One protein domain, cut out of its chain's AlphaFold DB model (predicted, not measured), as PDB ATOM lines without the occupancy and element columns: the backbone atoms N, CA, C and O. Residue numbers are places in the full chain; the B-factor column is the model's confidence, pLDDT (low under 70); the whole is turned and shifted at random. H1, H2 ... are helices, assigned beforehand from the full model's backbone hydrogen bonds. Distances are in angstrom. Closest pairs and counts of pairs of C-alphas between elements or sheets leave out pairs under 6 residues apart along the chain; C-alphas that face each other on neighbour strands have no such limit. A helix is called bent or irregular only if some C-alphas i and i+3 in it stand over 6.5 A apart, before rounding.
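Overview. This is residues 30 to 137 of the 137 residues of an uncharacterized protein of Candidatus Melainabacteria bacterium (UniProt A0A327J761). A small up-and-down bundle of four helical parts, H2b, H3, H4 and H5, forms a head, and a long helical hairpin of H1 and H2a makes an arm at one end of it. The bent helix H2 belongs to both, with its arm H2a in the hairpin and its arm H2b in the bundle. The printed part has 108 residues with five named helices, H1 to H5 in order along the chain, and no named strand; the class is all helix. It is loose, with a radius of gyration of the C-alphas of 16.9 A, and its C-alphas span 55 by 28 by 22 A, only just elongated.

Arrangement. The longest helix is H2, residues 55 to 82, by its hydrogen bonds assigned as one helix but bent: C-alphas 70 and 73 are 6.8 A apart. Its arms, H2a of residues 55 to 70 and H2b of residues 73 to 82, stand at a steep tilt of 42 degrees. H2b and H3, residues 88 to 99, form a hairpin at a shallow tilt of 32 degrees; their closest C-alphas, of Phe 73 and Ser 97, are 5.2 A apart. H2b also touches H4, residues 106 to 119, running the same way at 19 degrees, with the C-alphas of Arg 81 and Leu 116 closest at 6.8 A. H3 and H4 form a hairpin through residues 98 to 99 and 106 to 110 alone, with the C-alphas of Tyr 98 and Gln 106 closest at 6.8 A. H3 touches H5, residues 126 to 135, running the same way at 11 degrees, with the C-alphas of Ser 95 and Val 132 closest at 5.6 A. H4 and H5 are close but not clearly touching. H1, residues 30 to 48, and H2a form a hairpin, opposite ways at 16 degrees, with the C-alphas of Tyr 39 and Gln 65 closest at 6.8 A. H1 and H3 are only just apart, at 8.3 A. Every O i to N i+4 pair is within hydrogen-bond range in H1, H2a, H2b and H5, against 6 of 8 in H3 and 9 of 10 in H4.

Along the chain. H2a is 22.4 A long from C-alpha 55 at (276.290, 245.493, 99.177). H1 is 26.3 A long and begins at C-alpha 30 at (262.275, 258.859, 121.487). H4 is 20.0 A long, and H5 ends at C-alpha 135 at (266.039, 276.986, 116.399).

Size, cuts and confidence. The C-alphas of Ser 51 and Gly 122 are the two farthest apart, 55.1 A. Residues 47 to 52 stand free. The printed part has no cut and no long link, and no printed residue is under 70 in pLDDT.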
ATOM      1  N   THR A  30     261.988 260.261 121.156       91.19
ATOM      2  CA  THR A  30     262.275 258.859 121.487       91.19
ATOM      3  C   THR A  30     262.071 257.952 120.276       91.19
ATOM      4  O   THR A  30     262.968 257.191 119.929       91.19
ATOM      5  N   GLU A  31     260.936 258.074 119.583       93.94
ATOM      6  CA  GLU A  31     260.634 257.271 118.388       93.94
ATOM      7  C   GLU A  31     261.661 257.511 117.273       93.94
ATOM      8  O   GLU A  31     262.110 256.566 116.620       93.94
ATOM      9  N   PHE A  32     262.087 258.766 117.095       93.56
ATOM     10  CA  PHE A  32     263.164 259.128 116.181       93.56
ATOM     11  C   PHE A  32     264.491 258.464 116.568       93.56
ATOM     12  O   PHE A  32     265.082 257.754 115.753       93.56
ATOM     13  N   HIS A  33     264.948 258.639 117.811       92.06
ATOM     14  CA  HIS A  33     266.217 258.082 118.276       92.06
ATOM     15  C   HIS A  33     266.243 256.557 118.199       92.06
ATOM     16  O   HIS A  33     267.220 256.004 117.697       92.06
ATOM     17  N   THR A  34     265.168 255.876 118.603       95.56
ATOM     18  CA  THR A  34     265.056 254.417 118.485       95.56
ATOM     19  C   THR A  34     265.178 253.969 117.029       95.56
ATOM     20  O   THR A  34     265.888 253.006 116.735       95.56
ATOM     21  N   LYS A  35     264.544 254.680 116.090       94.25
ATOM     22  CA  LYS A  35     264.622 254.331 114.668       94.25
ATOM     23  C   LYS A  35     266.024 254.552 114.094       94.25
ATOM     24  O   LYS A  35     266.525 253.687 113.379       94.25
ATOM     25  N   ILE A  36     266.682 255.657 114.453       94.25
ATOM     26  CA  ILE A  36     268.072 255.938 114.057       94.25
ATOM     27  C   ILE A  36     269.045 254.908 114.637       94.25
ATOM     28  O   ILE A  36     269.868 254.371 113.895       94.25
ATOM     29  N   GLN A  37     268.914 254.564 115.918       95.12
ATOM     30  CA  GLN A  37     269.707 253.506 116.548       95.12
ATOM     31  C   GLN A  37     269.493 252.154 115.856       95.12
ATOM     32  O   GLN A  37     270.451 251.423 115.630       95.12
ATOM     33  N   GLY A  38     268.266 251.842 115.434       94.69
ATOM     34  CA  GLY A  38     267.974 250.632 114.663       94.69
ATOM     35  C   GLY A  38     268.691 250.569 113.308       94.69
ATOM     36  O   GLY A  38     269.086 249.486 112.878       94.69
ATOM     37  N   TYR A  39     268.893 251.702 112.623       93.88
ATOM     38  CA  TYR A  39     269.737 251.747 111.419       93.88
ATOM     39  C   TYR A  39     271.217 251.542 111.764       93.88
ATOM     40  O   TYR A  39     271.889 250.748 111.112       93.88
ATOM     41  N   GLN A  40     271.709 252.193 112.824       92.94
ATOM     42  CA  GLN A  40     273.101 252.067 113.271       92.94
ATOM     43  C   GLN A  40     273.452 250.632 113.678       92.94
ATOM     44  O   GLN A  40     274.478 250.115 113.252       92.94
ATOM     45  N   LEU A  41     272.585 249.960 114.437       92.69
ATOM     46  CA  LEU A  41     272.786 248.569 114.845       92.69
ATOM     47  C   LEU A  41     272.835 247.624 113.640       92.69
ATOM     48  O   LEU A  41     273.703 246.755 113.583       92.69
ATOM     49  N   ARG A  42     271.952 247.818 112.650       90.19
ATOM     50  CA  ARG A  42     271.968 247.039 111.400       90.19
ATOM     51  C   ARG A  42     273.256 247.264 110.604       90.19
ATOM     52  O   ARG A  42     273.844 246.297 110.130       90.19
ATOM     53  N   ALA A  43     273.728 248.506 110.522       88.75
ATOM     54  CA  ALA A  43     274.995 248.826 109.869       88.75
ATOM     55  C   ALA A  43     276.201 248.224 110.617       88.75
ATOM     56  O   ALA A  43     277.093 247.652 109.999       88.75
ATOM     57  N   MET A  44     276.220 248.289 111.952       88.88
ATOM     58  CA  MET A  44     277.286 247.691 112.765       88.88
ATOM     59  C   MET A  44     277.323 246.165 112.646       88.88
ATOM     60  O   MET A  44     278.410 245.596 112.576       88.88
ATOM     61  N   ALA A  45     276.164 245.506 112.584       87.94
ATOM     62  CA  ALA A  45     276.088 244.062 112.372       87.94
ATOM     63  C   ALA A  45     276.722 243.645 111.032       87.94
ATOM     64  O   ALA A  45     277.461 242.664 110.991       87.94
ATOM     65  N   ALA A  46     276.519 244.437 109.971       85.19
ATOM     66  CA  ALA A  46     277.155 244.212 108.673       85.19
ATOM     67  C   ALA A  46     278.686 244.361 108.730       85.19
ATOM     68  O   ALA A  46     279.406 243.581 108.115       85.19
ATOM     69  N   VAL A  47     279.202 245.317 109.512       84.06
ATOM     70  CA  VAL A  47     280.655 245.491 109.707       84.06
ATOM     71  C   VAL A  47     281.258 244.342 110.521       84.06
ATOM     72  O   VAL A  47     282.349 243.871 110.212       84.06
ATOM     73  N   GLN A  48     280.560 243.883 111.562       87.06
ATOM     74  CA  GLN A  48     281.029 242.795 112.428       87.06
ATOM     75  C   GLN A  48     280.954 241.424 111.750       87.06
ATOM     76  O   GLN A  48     281.754 240.543 112.056       87.06
ATOM     77  N   ASN A  49     280.010 241.241 110.825       84.62
ATOM     78  CA  ASN A  49     279.873 240.033 110.028       84.62
ATOM     79  C   ASN A  49     279.652 240.408 108.551       84.62
ATOM     80  O   ASN A  49     278.503 240.484 108.111       84.62
ATOM     81  N   PRO A  50     280.729 240.611 107.770       75.31
ATOM     82  CA  PRO A  50     280.640 241.028 106.367       75.31
ATOM     83  C   PRO A  50     279.839 240.066 105.480       75.31
ATOM     84  O   PRO A  50     279.300 240.469 104.457       75.31
ATOM     85  N   SER A  51     279.718 238.798 105.882       79.62
ATOM     86  CA  SER A  51     278.925 237.781 105.183       79.62
ATOM     87  C   SER A  51     277.418 237.881 105.461       79.62
ATOM     88  O   SER A  51     276.635 237.173 104.835       79.62
ATOM     89  N   SER A  52     277.002 238.701 106.433       78.81
ATOM     90  CA  SER A  52     275.604 238.812 106.881       78.81
ATOM     91  C   SER A  52     274.759 239.799 106.076       78.81
ATOM     92  O   SER A  52     273.537 239.793 106.213       78.81
ATOM     93  N   MET A  53     275.385 240.647 105.255       84.12
ATOM     94  CA  MET A  53     274.700 241.687 104.492       84.12
ATOM     95  C   MET A  53     275.392 241.898 103.147       84.12
ATOM     96  O   MET A  53     276.603 242.102 103.095       84.12
ATOM     97  N   SER A  54     274.628 241.849 102.055       87.94
ATOM     98  CA  SER A  54     275.157 242.160 100.724       87.94
ATOM     99  C   SER A  54     275.371 243.670 100.545       87.94
ATOM    100  O   SER A  54     274.806 244.480 101.284       87.94
ATOM    101  N   LEU A  55     276.152 244.072  99.536       86.19
ATOM    102  CA  LEU A  55     276.290 245.493  99.177       86.19
ATOM    103  C   LEU A  55     274.934 246.119  98.802       86.19
ATOM    104  O   LEU A  55     274.673 247.261  99.172       86.19
ATOM    105  N   ASP A  56     274.049 245.356  98.154       89.88
ATOM    106  CA  ASP A  56     272.690 245.798  97.817       89.88
ATOM    107  C   ASP A  56     271.837 246.027  99.075       89.88
ATOM    108  O   ASP A  56     271.061 246.980  99.152       89.88
ATOM    109  N   ASP A  57     271.992 245.183 100.099       88.81
ATOM    110  CA  ASP A  57     271.306 245.372 101.378       88.81
ATOM    111  C   ASP A  57     271.837 246.599 102.135       88.81
ATOM    112  O   ASP A  57     271.057 247.285 102.802       88.81
ATOM    113  N   MET A  58     273.135 246.905 102.015       87.81
ATOM    114  CA  MET A  58     273.724 248.123 102.578       87.81
ATOM    115  C   MET A  58     273.196 249.382 101.882       87.81
ATOM    116  O   MET A  58     272.809 250.333 102.568       87.81
ATOM    117  N   ASP A  59     273.118 249.384 100.548       91.88
ATOM    118  CA  ASP A  59     272.539 250.497  99.787       91.88
ATOM    119  C   ASP A  59     271.051 250.680 100.120       91.88
ATOM    120  O   ASP A  59     270.591 251.794 100.386       91.88
ATOM    121  N   ARG A  60     270.295 249.579 100.235       92.75
ATOM    122  CA  ARG A  60     268.899 249.624 100.687       92.75
ATOM    123  C   ARG A  60     268.779 250.216 102.090       92.75
ATOM    124  O   ARG A  60     267.924 251.073 102.304       92.75
ATOM    125  N   LEU A  61     269.631 249.814 103.035       93.31
ATOM    126  CA  LEU A  61     269.626 250.346 104.400       93.31
ATOM    127  C   LEU A  61     269.908 251.856 104.425       93.31
ATOM    128  O   LEU A  61     269.230 252.602 105.138       93.31
ATOM    129  N   GLN A  62     270.875 252.312 103.627       93.00
ATOM    130  CA  GLN A  62     271.194 253.730 103.483       93.00
ATOM    131  C   GLN A  62     270.020 254.506 102.869       93.00
ATOM    132  O   GLN A  62     269.636 255.562 103.381       93.00
ATOM    133  N   ASN A  63     269.394 253.964 101.824       95.25
ATOM    134  CA  ASN A  63     268.225 254.562 101.184       95.25
ATOM    135  C   ASN A  63     267.009 254.616 102.124       95.25
ATOM    136  O   ASN A  63     266.313 255.634 102.163       95.25
ATOM    137  N   GLU A  64     266.768 253.576 102.928       93.62
ATOM    138  CA  GLU A  64     265.734 253.570 103.973       93.62
ATOM    139  C   GLU A  64     265.975 254.682 105.001       93.62
ATOM    140  O   GLU A  64     265.052 255.430 105.343       93.62
ATOM    141  N   GLN A  65     267.217 254.821 105.476       94.19
ATOM    142  CA  GLN A  65     267.585 255.855 106.437       94.19
ATOM    143  C   GLN A  65     267.387 257.254 105.847       94.19
ATOM    144  O   GLN A  65     266.742 258.097 106.475       94.19
ATOM    145  N   GLN A  66     267.891 257.501 104.636       92.62
ATOM    146  CA  GLN A  66     267.781 258.806 103.989       92.62
ATOM    147  C   GLN A  66     266.323 259.164 103.686       92.62
ATOM    148  O   GLN A  66     265.896 260.295 103.929       92.62
ATOM    149  N   THR A  67     265.536 258.199 103.208       92.25
ATOM    150  CA  THR A  67     264.098 258.372 102.962       92.25
ATOM    151  C   THR A  67     263.367 258.714 104.252       92.25
ATOM    152  O   THR A  67     262.571 259.654 104.282       92.25
ATOM    153  N   TYR A  68     263.673 258.003 105.342       92.81
ATOM    154  CA  TYR A  68     263.107 258.297 106.651       92.81
ATOM    155  C   TYR A  68     263.437 259.729 107.083       92.81
ATOM    156  O   TYR A  68     262.508 260.490 107.339       92.81
ATOM    157  N   LEU A  69     264.712 260.132 107.080       92.56
ATOM    158  CA  LEU A  69     265.142 261.480 107.472       92.56
ATOM    159  C   LEU A  69     264.462 262.580 106.645       92.56
ATOM    160  O   LEU A  69     263.903 263.523 107.206       92.56
ATOM    161  N   ASN A  70     264.435 262.414 105.321       91.00
ATOM    162  CA  ASN A  70     263.817 263.364 104.398       91.00
ATOM    163  C   ASN A  70     262.295 263.477 104.584       91.00
ATOM    164  O   ASN A  70     261.706 264.503 104.242       91.00
ATOM    165  N   SER A  71     261.650 262.437 105.123       91.69
ATOM    166  CA  SER A  71     260.204 262.424 105.355       91.69
ATOM    167  C   SER A  71     259.776 263.161 106.627       91.69
ATOM    168  O   SER A  71     258.636 263.615 106.703       91.69
ATOM    169  N   ILE A  72     260.658 263.313 107.624       94.50
ATOM    170  CA  ILE A  72     260.252 263.786 108.959       94.50
ATOM    171  C   ILE A  72     259.706 265.207 108.896       94.50
ATOM    172  O   ILE A  72     258.605 265.457 109.377       94.50
ATOM    173  N   PHE A  73     260.444 266.133 108.285       95.19
ATOM    174  CA  PHE A  73     260.039 267.536 108.233       95.19
ATOM    175  C   PHE A  73     258.668 267.749 107.555       95.19
ATOM    176  O   PHE A  73     257.781 268.325 108.194       95.19
ATOM    177  N   PRO A  74     258.425 267.275 106.310       94.19
ATOM    178  CA  PRO A  74     257.116 267.437 105.677       94.19
ATOM    179  C   PRO A  74     256.000 266.700 106.432       94.19
ATOM    180  O   PRO A  74     254.892 267.229 106.533       94.19
ATOM    181  N   ASN A  75     256.287 265.540 107.034       94.69
ATOM    182  CA  ASN A  75     255.306 264.825 107.846       94.69
ATOM    183  C   ASN A  75     254.961 265.585 109.130       94.69
ATOM    184  O   ASN A  75     253.790 265.651 109.486       94.69
ATOM    185  N   CYS A  76     255.938 266.209 109.792       95.44
ATOM    186  CA  CYS A  76     255.700 267.047 110.963       95.44
ATOM    187  C   CYS A  76     254.903 268.304 110.616       95.44
ATOM    188  O   CYS A  76     253.961 268.645 111.329       95.44
ATOM    189  N   LEU A  77     255.200 268.963 109.492       95.25
ATOM    190  CA  LEU A  77     254.369 270.071 109.017       95.25
ATOM    191  C   LEU A  77     252.917 269.630 108.809       95.25
ATOM    192  O   LEU A  77     251.992 270.315 109.243       95.25
ATOM    193  N   GLN A  78     252.719 268.483 108.163       94.44
ATOM    194  CA  GLN A  78     251.390 267.947 107.909       94.44
ATOM    195  C   GLN A  78     250.678 267.541 109.207       94.44
ATOM    196  O   GLN A  78     249.503 267.864 109.373       94.44
ATOM    197  N   TYR A  79     251.383 266.906 110.148       95.19
ATOM    198  CA  TYR A  79     250.872 266.539 111.468       95.19
ATOM    199  C   TYR A  79     250.232 267.743 112.160       95.19
ATOM    200  O   TYR A  79     249.046 267.723 112.487       95.19
ATOM    201  N   PHE A  80     250.995 268.828 112.312       94.88
ATOM    202  CA  PHE A  80     250.549 270.017 113.035       94.88
ATOM    203  C   PHE A  80     249.457 270.800 112.297       94.88
ATOM    204  O   PHE A  80     248.617 271.422 112.944       94.88
ATOM    205  N   ARG A  81     249.428 270.753 110.959       92.81
ATOM    206  CA  ARG A  81     248.359 271.380 110.160       92.81
ATOM    207  C   ARG A  81     247.020 270.662 110.291       92.81
ATOM    208  O   ARG A  81     245.979 271.295 110.167       92.81
ATOM    209  N   THR A  82     247.051 269.346 110.476       91.12
ATOM    210  CA  THR A  82     245.870 268.485 110.299       91.12
ATOM    211  C   THR A  82     245.326 267.939 111.608       91.12
ATOM    212  O   THR A  82     244.147 267.612 111.696       91.12
ATOM    213  N   THR A  83     246.161 267.884 112.643       90.50
ATOM    214  CA  THR A  83     245.762 267.410 113.964       90.50
ATOM    215  C   THR A  83     245.068 268.533 114.727       90.50
ATOM    216  O   THR A  83     245.634 269.603 114.950       90.50
ATOM    217  N   GLN A  84     243.821 268.296 115.144       87.94
ATOM    218  CA  GLN A  84     243.026 269.291 115.865       87.94
ATOM    219  C   GLN A  84     243.690 269.691 117.191       87.94
ATOM    220  O   GLN A  84     243.879 270.886 117.429       87.94
ATOM    221  N   ASN A  85     244.109 268.687 117.968       89.69
ATOM    222  CA  ASN A  85     244.809 268.808 119.247       89.69
ATOM    223  C   ASN A  85     246.192 268.146 119.125       89.69
ATOM    224  O   ASN A  85     246.339 266.977 119.486       89.69
ATOM    225  N   PRO A  86     247.179 268.823 118.512       93.06
ATOM    226  CA  PRO A  86     248.493 268.236 118.312       93.06
ATOM    227  C   PRO A  86     249.245 268.112 119.639       93.06
ATOM    228  O   PRO A  86     249.130 268.963 120.517       93.06
ATOM    229  N   ASP A  87     250.066 267.075 119.753       94.56
ATOM    230  CA  ASP A  87     251.033 266.934 120.836       94.56
ATOM    231  C   ASP A  87     252.186 267.928 120.622       94.56
ATOM    232  O   ASP A  87     253.054 267.736 119.763       94.56
ATOM    233  N   CYS A  88     252.176 269.015 121.392       95.06
ATOM    234  CA  CYS A  88     253.143 270.105 121.274       95.06
ATOM    235  C   CYS A  88     254.577 269.682 121.622       95.06
ATOM    236  O   CYS A  88     255.519 270.287 121.110       95.06
ATOM    237  N   SER A  89     254.777 268.572 122.348       94.25
ATOM    238  CA  SER A  89     256.121 268.029 122.599       94.25
ATOM    239  C   SER A  89     256.841 267.618 121.304       94.25
ATOM    240  O   SER A  89     258.072 267.643 121.225       94.25
ATOM    241  N   ARG A  90     256.083 267.324 120.235       95.31
ATOM    242  CA  ARG A  90     256.612 266.962 118.909       95.31
ATOM    243  C   ARG A  90     257.127 268.172 118.118       95.31
ATOM    244  O   ARG A  90     257.756 267.992 117.076       95.31
ATOM    245  N   LEU A  91     256.941 269.405 118.609       95.44
ATOM    246  CA  LEU A  91     257.512 270.613 117.993       95.44
ATOM    247  C   LEU A  91     259.045 270.573 117.973       95.44
ATOM    248  O   LEU A  91     259.660 271.075 117.033       95.44
ATOM    249  N   ALA A  92     259.660 269.911 118.957       93.69
ATOM    250  CA  ALA A  92     261.101 269.676 118.979       93.69
ATOM    251  C   ALA A  92     261.580 268.860 117.764       93.69
ATOM    252  O   ALA A  92     262.668 269.100 117.238       93.69
ATOM    253  N   MET A  93     260.756 267.929 117.273       95.19
ATOM    254  CA  MET A  93     261.088 267.145 116.087       95.19
ATOM    255  C   MET A  93     260.941 267.973 114.805       95.19
ATOM    256  O   MET A  93     261.729 267.816 113.870       95.19
ATOM    257  N   LEU A  94     259.990 268.911 114.754       95.25
ATOM    258  CA  LEU A  94     259.855 269.839 113.630       95.25
ATOM    259  C   LEU A  94     261.101 270.730 113.479       95.25
ATOM    260  O   LEU A  94     261.640 270.842 112.379       95.25
ATOM    261  N   SER A  95     261.591 271.331 114.568       94.31
ATOM    262  CA  SER A  95     262.806 272.158 114.529       94.31
ATOM    263  C   SER A  95     264.069 271.333 114.277       94.31
ATOM    264  O   SER A  95     264.920 271.738 113.489       94.31
ATOM    265  N   SER A  96     264.184 270.147 114.878       93.06
ATOM    266  CA  SER A  96     265.346 269.274 114.664       93.06
ATOM    267  C   SER A  96     265.409 268.761 113.224       93.06
ATOM    268  O   SER A  96     266.464 268.803 112.597       93.06
ATOM    269  N   SER A  97     264.278 268.336 112.651       93.44
ATOM    270  CA  SER A  97     264.230 267.879 111.256       93.44
ATOM    271  C   SER A  97     264.455 269.003 110.246       93.44
ATOM    272  O   SER A  97     265.023 268.742 109.191       93.44
ATOM    273  N   TYR A  98     264.101 270.251 110.574       94.81
ATOM    274  CA  TYR A  98     264.482 271.422 109.778       94.81
ATOM    275  C   TYR A  98     266.006 271.558 109.648       94.81
ATOM    276  O   TYR A  98     266.510 271.783 108.549       94.81
ATOM    277  N   LEU A  99     266.743 271.379 110.750       92.31
ATOM    278  CA  LEU A  99     268.209 271.468 110.755       92.31
ATOM    279  C   LEU A  99     268.879 270.344 109.953       92.31
ATOM    280  O   LEU A  99     270.009 270.511 109.499       92.31
ATOM    281  N   LEU A 100     268.179 269.223 109.759       91.12
ATOM    282  CA  LEU A 100     268.632 268.092 108.947       91.12
ATOM    283  C   LEU A 100     268.335 268.257 107.449       91.12
ATOM    284  O   LEU A 100     268.802 267.449 106.648       91.12
ATOM    285  N   LEU A 101     267.566 269.275 107.046       91.38
ATOM    286  CA  LEU A 101     267.307 269.542 105.632       91.38
ATOM    287  C   LEU A 101     268.562 270.044 104.919       91.38
ATOM    288  O   LEU A 101     269.354 270.809 105.480       91.38
ATOM    289  N   ASP A 102     268.644 269.738 103.621       91.19
ATOM    290  CA  ASP A 102     269.559 270.416 102.705       91.19
ATOM    291  C   ASP A 102     269.458 271.935 102.881       91.19
ATOM    292  O   ASP A 102     268.360 272.504 102.855       91.19
ATOM    293  N   LYS A 103     270.605 272.615 102.989       91.88
ATOM    294  CA  LYS A 103     270.656 274.075 103.188       91.88
ATOM    295  C   LYS A 103     269.867 274.852 102.128       91.88
ATOM    296  O   LYS A 103     269.305 275.898 102.432       91.88
ATOM    297  N   SER A 104     269.770 274.329 100.903       93.94
ATOM    298  CA  SER A 104     268.981 274.926  99.817       93.94
ATOM    299  C   SER A 104     267.465 274.900 100.064       93.94
ATOM    300  O   SER A 104     266.747 275.748  99.538       93.94
ATOM    301  N   LYS A 105     266.962 273.963 100.877       91.44
ATOM    302  CA  LYS A 105     265.534 273.807 101.209       91.44
ATOM    303  C   LYS A 105     265.130 274.572 102.471       91.44
ATOM    304  O   LYS A 105     263.946 274.860 102.656       91.44
ATOM    305  N   GLN A 106     266.096 274.930 103.318       94.12
ATOM    306  CA  GLN A 106     265.855 275.616 104.589       94.12
ATOM    307  C   GLN A 106     265.087 276.947 104.443       94.12
ATOM    308  O   GLN A 106     264.134 277.139 105.192       94.12
ATOM    309  N   PRO A 107     265.349 277.838 103.465       95.06
ATOM    310  CA  PRO A 107     264.590 279.088 103.344       95.06
ATOM    311  C   PRO A 107     263.079 278.878 103.151       95.06
ATOM    312  O   PRO A 107     262.266 279.503 103.830       95.06
ATOM    313  N   ALA A 108     262.689 277.953 102.267       93.75
ATOM    314  CA  ALA A 108     261.281 277.638 102.028       93.75
ATOM    315  C   ALA A 108     260.648 276.927 103.236       93.75
ATOM    316  O   ALA A 108     259.529 277.250 103.638       93.75
ATOM    317  N   ALA A 109     261.381 275.991 103.840       94.81
ATOM    318  CA  ALA A 109     260.965 275.286 105.047       94.81
ATOM    319  C   ALA A 109     260.732 276.248 106.223       94.81
ATOM    320  O   ALA A 109     259.725 276.138 106.917       94.81
ATOM    321  N   LYS A 110     261.601 277.249 106.395       96.06
ATOM    322  CA  LYS A 110     261.492 278.283 107.428       96.06
ATOM    323  C   LYS A 110     260.189 279.063 107.295       96.06
ATOM    324  O   LYS A 110     259.445 279.178 108.268       96.06
ATOM    325  N   THR A 111     259.861 279.528 106.088       95.38
ATOM    326  CA  THR A 111     258.590 280.219 105.815       95.38
ATOM    327  C   THR A 111     257.380 279.340 106.134       95.38
ATOM    328  O   THR A 111     256.437 279.795 106.784       95.38
ATOM    329  N   GLN A 112     257.415 278.063 105.738       95.12
ATOM    330  CA  GLN A 112     256.342 277.115 106.046       95.12
ATOM    331  C   GLN A 112     256.179 276.888 107.553       95.12
ATOM    332  O   GLN A 112     255.046 276.818 108.033       95.12
ATOM    333  N   THR A 113     257.285 276.811 108.294       96.25
ATOM    334  CA  THR A 113     257.266 276.651 109.749       96.25
ATOM    335  C   THR A 113     256.716 277.892 110.439       96.25
ATOM    336  O   THR A 113     255.824 277.752 111.266       96.25
ATOM    337  N   TYR A 114     257.139 279.110 110.081       95.62
ATOM    338  CA  TYR A 114     256.560 280.328 110.672       95.62
ATOM    339  C   TYR A 114     255.051 280.428 110.440       95.62
ATOM    340  O   TYR A 114     254.302 280.733 111.368       95.62
ATOM    341  N   SER A 115     254.596 280.120 109.222       94.31
ATOM    342  CA  SER A 115     253.164 280.083 108.918       94.31
ATOM    343  C   SER A 115     252.429 279.042 109.762       94.31
ATOM    344  O   SER A 115     251.325 279.318 110.226       94.31
ATOM    345  N   LEU A 116     253.025 277.865 109.977       95.31
ATOM    346  CA  LEU A 116     252.450 276.831 110.829       95.31
ATOM    347  C   LEU A 116     252.378 277.279 112.295       95.31
ATOM    348  O   LEU A 116     251.325 277.128 112.908       95.31
ATOM    349  N   LEU A 117     253.451 277.844 112.856       95.44
ATOM    350  CA  LEU A 117     253.488 278.259 114.264       95.44
ATOM    351  C   LEU A 117     252.382 279.266 114.593       95.44
ATOM    352  O   LEU A 117     251.782 279.185 115.660       95.44
ATOM    353  N   ASN A 118     252.044 280.147 113.647       92.56
ATOM    354  CA  ASN A 118     250.929 281.077 113.815       92.56
ATOM    355  C   ASN A 118     249.576 280.360 114.000       92.56
ATOM    356  O   ASN A 118     248.740 280.817 114.773       92.56
ATOM    357  N   SER A 119     249.370 279.217 113.340       91.81
ATOM    358  CA  SER A 119     248.147 278.406 113.471       91.81
ATOM    359  C   SER A 119     248.070 277.584 114.768       91.81
ATOM    360  O   SER A 119     247.021 277.021 115.083       91.81
ATOM    361  N   LEU A 120     249.176 277.505 115.516       95.00
ATOM    362  CA  LEU A 120     249.278 276.762 116.774       95.00
ATOM    363  C   LEU A 120     249.127 277.654 118.013       95.00
ATOM    364  O   LEU A 120     249.102 277.136 119.131       95.00
ATOM    365  N   TYR A 121     248.986 278.974 117.844       91.50
ATOM    366  CA  TYR A 121     248.640 279.861 118.954       91.50
ATOM    367  C   TYR A 121     247.303 279.449 119.575       91.50
ATOM    368  O   TYR A 121     246.318 279.218 118.878       91.50
ATOM    369  N   GLY A 122     247.287 279.327 120.901       90.31
ATOM    370  CA  GLY A 122     246.133 278.821 121.649       90.31
ATOM    371  C   GLY A 122     246.014 277.294 121.678       90.31
ATOM    372  O   GLY A 122     245.187 276.786 122.429       90.31
ATOM    373  N   LYS A 123     246.843 276.560 120.920       93.75
ATOM    374  CA  LYS A 123     246.963 275.091 121.001       93.75
ATOM    375  C   LYS A 123     248.211 274.652 121.763       93.75
ATOM    376  O   LYS A 123     248.129 273.747 122.583       93.75
ATOM    377  N   CYS A 124     249.339 275.307 121.499       94.94
ATOM    378  CA  CYS A 124     250.605 275.089 122.197       94.94
ATOM    379  C   CYS A 124     250.975 276.295 123.060       94.94
ATOM    380  O   CYS A 124     250.493 277.411 122.837       94.94
ATOM    381  N   GLN A 125     251.847 276.076 124.043       96.19
ATOM    382  CA  GLN A 125     252.329 277.132 124.922       96.19
ATOM    383  C   GLN A 125     253.238 278.102 124.144       96.19
ATOM    384  O   GLN A 125     254.031 277.665 123.306       96.19
ATOM    385  N   PRO A 126     253.192 279.416 124.432       94.81
ATOM    386  CA  PRO A 126     254.005 280.403 123.718       94.81
ATOM    387  C   PRO A 126     255.507 280.085 123.700       94.81
ATOM    388  O   PRO A 126     256.148 280.212 122.659       94.81
ATOM    389  N   TYR A 127     256.057 279.596 124.818       94.00
ATOM    390  CA  TYR A 127     257.480 279.261 124.917       94.00
ATOM    391  C   TYR A 127     257.889 278.097 123.996       94.00
ATOM    392  O   TYR A 127     259.017 278.077 123.501       94.00
ATOM    393  N   GLU A 128     256.988 277.145 123.723       94.31
ATOM    394  CA  GLU A 128     257.244 276.029 122.800       94.31
ATOM    395  C   GLU A 128     257.362 276.550 121.364       94.31
ATOM    396  O   GLU A 128     258.276 276.176 120.626       94.31
ATOM    397  N   LEU A 129     256.476 277.476 120.982       96.12
ATOM    398  CA  LEU A 129     256.482 278.104 119.661       96.12
ATOM    399  C   LEU A 129     257.727 278.975 119.464       96.12
ATOM    400  O   LEU A 129     258.375 278.900 118.419       96.12
ATOM    401  N   ASP A 130     258.088 279.781 120.461       93.94
ATOM    402  CA  ASP A 130     259.253 280.663 120.384       93.94
ATOM    403  C   ASP A 130     260.570 279.881 120.360       93.94
ATOM    404  O   ASP A 130     261.484 280.247 119.617       93.94
ATOM    405  N   THR A 131     260.641 278.744 121.059       94.69
ATOM    406  CA  THR A 131     261.781 277.819 120.962       94.69
ATOM    407  C   THR A 131     261.978 277.346 119.522       94.69
ATOM    408  O   THR A 131     263.096 277.400 119.006       94.69
ATOM    409  N   VAL A 132     260.907 276.958 118.818       96.00
ATOM    410  CA  VAL A 132     261.014 276.576 117.398       96.00
ATOM    411  C   VAL A 132     261.523 277.744 116.554       96.00
ATOM    412  O   VAL A 132     262.422 277.546 115.740       96.00
ATOM    413  N   LYS A 133     261.010 278.966 116.762       94.44
ATOM    414  CA  LYS A 133     261.455 280.156 116.009       94.44
ATOM    415  C   LYS A 133     262.942 280.450 116.191       94.44
ATOM    416  O   LYS A 133     263.573 280.895 115.237       94.44
ATOM    417  N   ILE A 134     263.478 280.239 117.393       94.50
ATOM    418  CA  ILE A 134     264.905 280.421 117.692       94.50
ATOM    419  C   ILE A 134     265.735 279.368 116.958       94.50
ATOM    420  O   ILE A 134     266.726 279.710 116.324       94.50
ATOM    421  N   MET A 135     265.304 278.106 116.998       93.44
ATOM    422  CA  MET A 135     266.039 276.986 116.399       93.44
ATOM    423  C   MET A 135     266.112 277.046 114.869       93.44
ATOM    424  O   MET A 135     267.073 276.552 114.288       93.44
ATOM    425  N   ILE A 136     265.111 277.634 114.208       93.19
ATOM    426  CA  ILE A 136     265.067 277.757 112.740       93.19
ATOM    427  C   ILE A 136     265.554 279.123 112.226       93.19
ATOM    428  O   ILE A 136     265.382 279.434 111.040       93.19
ATOM    429  N   LYS A 137     266.072 279.979 113.115       85.25
ATOM    430  CA  LYS A 137     266.530 281.328 112.776       85.25
ATOM    431  C   LYS A 137     267.782 281.279 111.909       85.25
ATOM    432  O   LYS A 137     267.743 281.986 110.875       85.25
TER     433      LYS A 137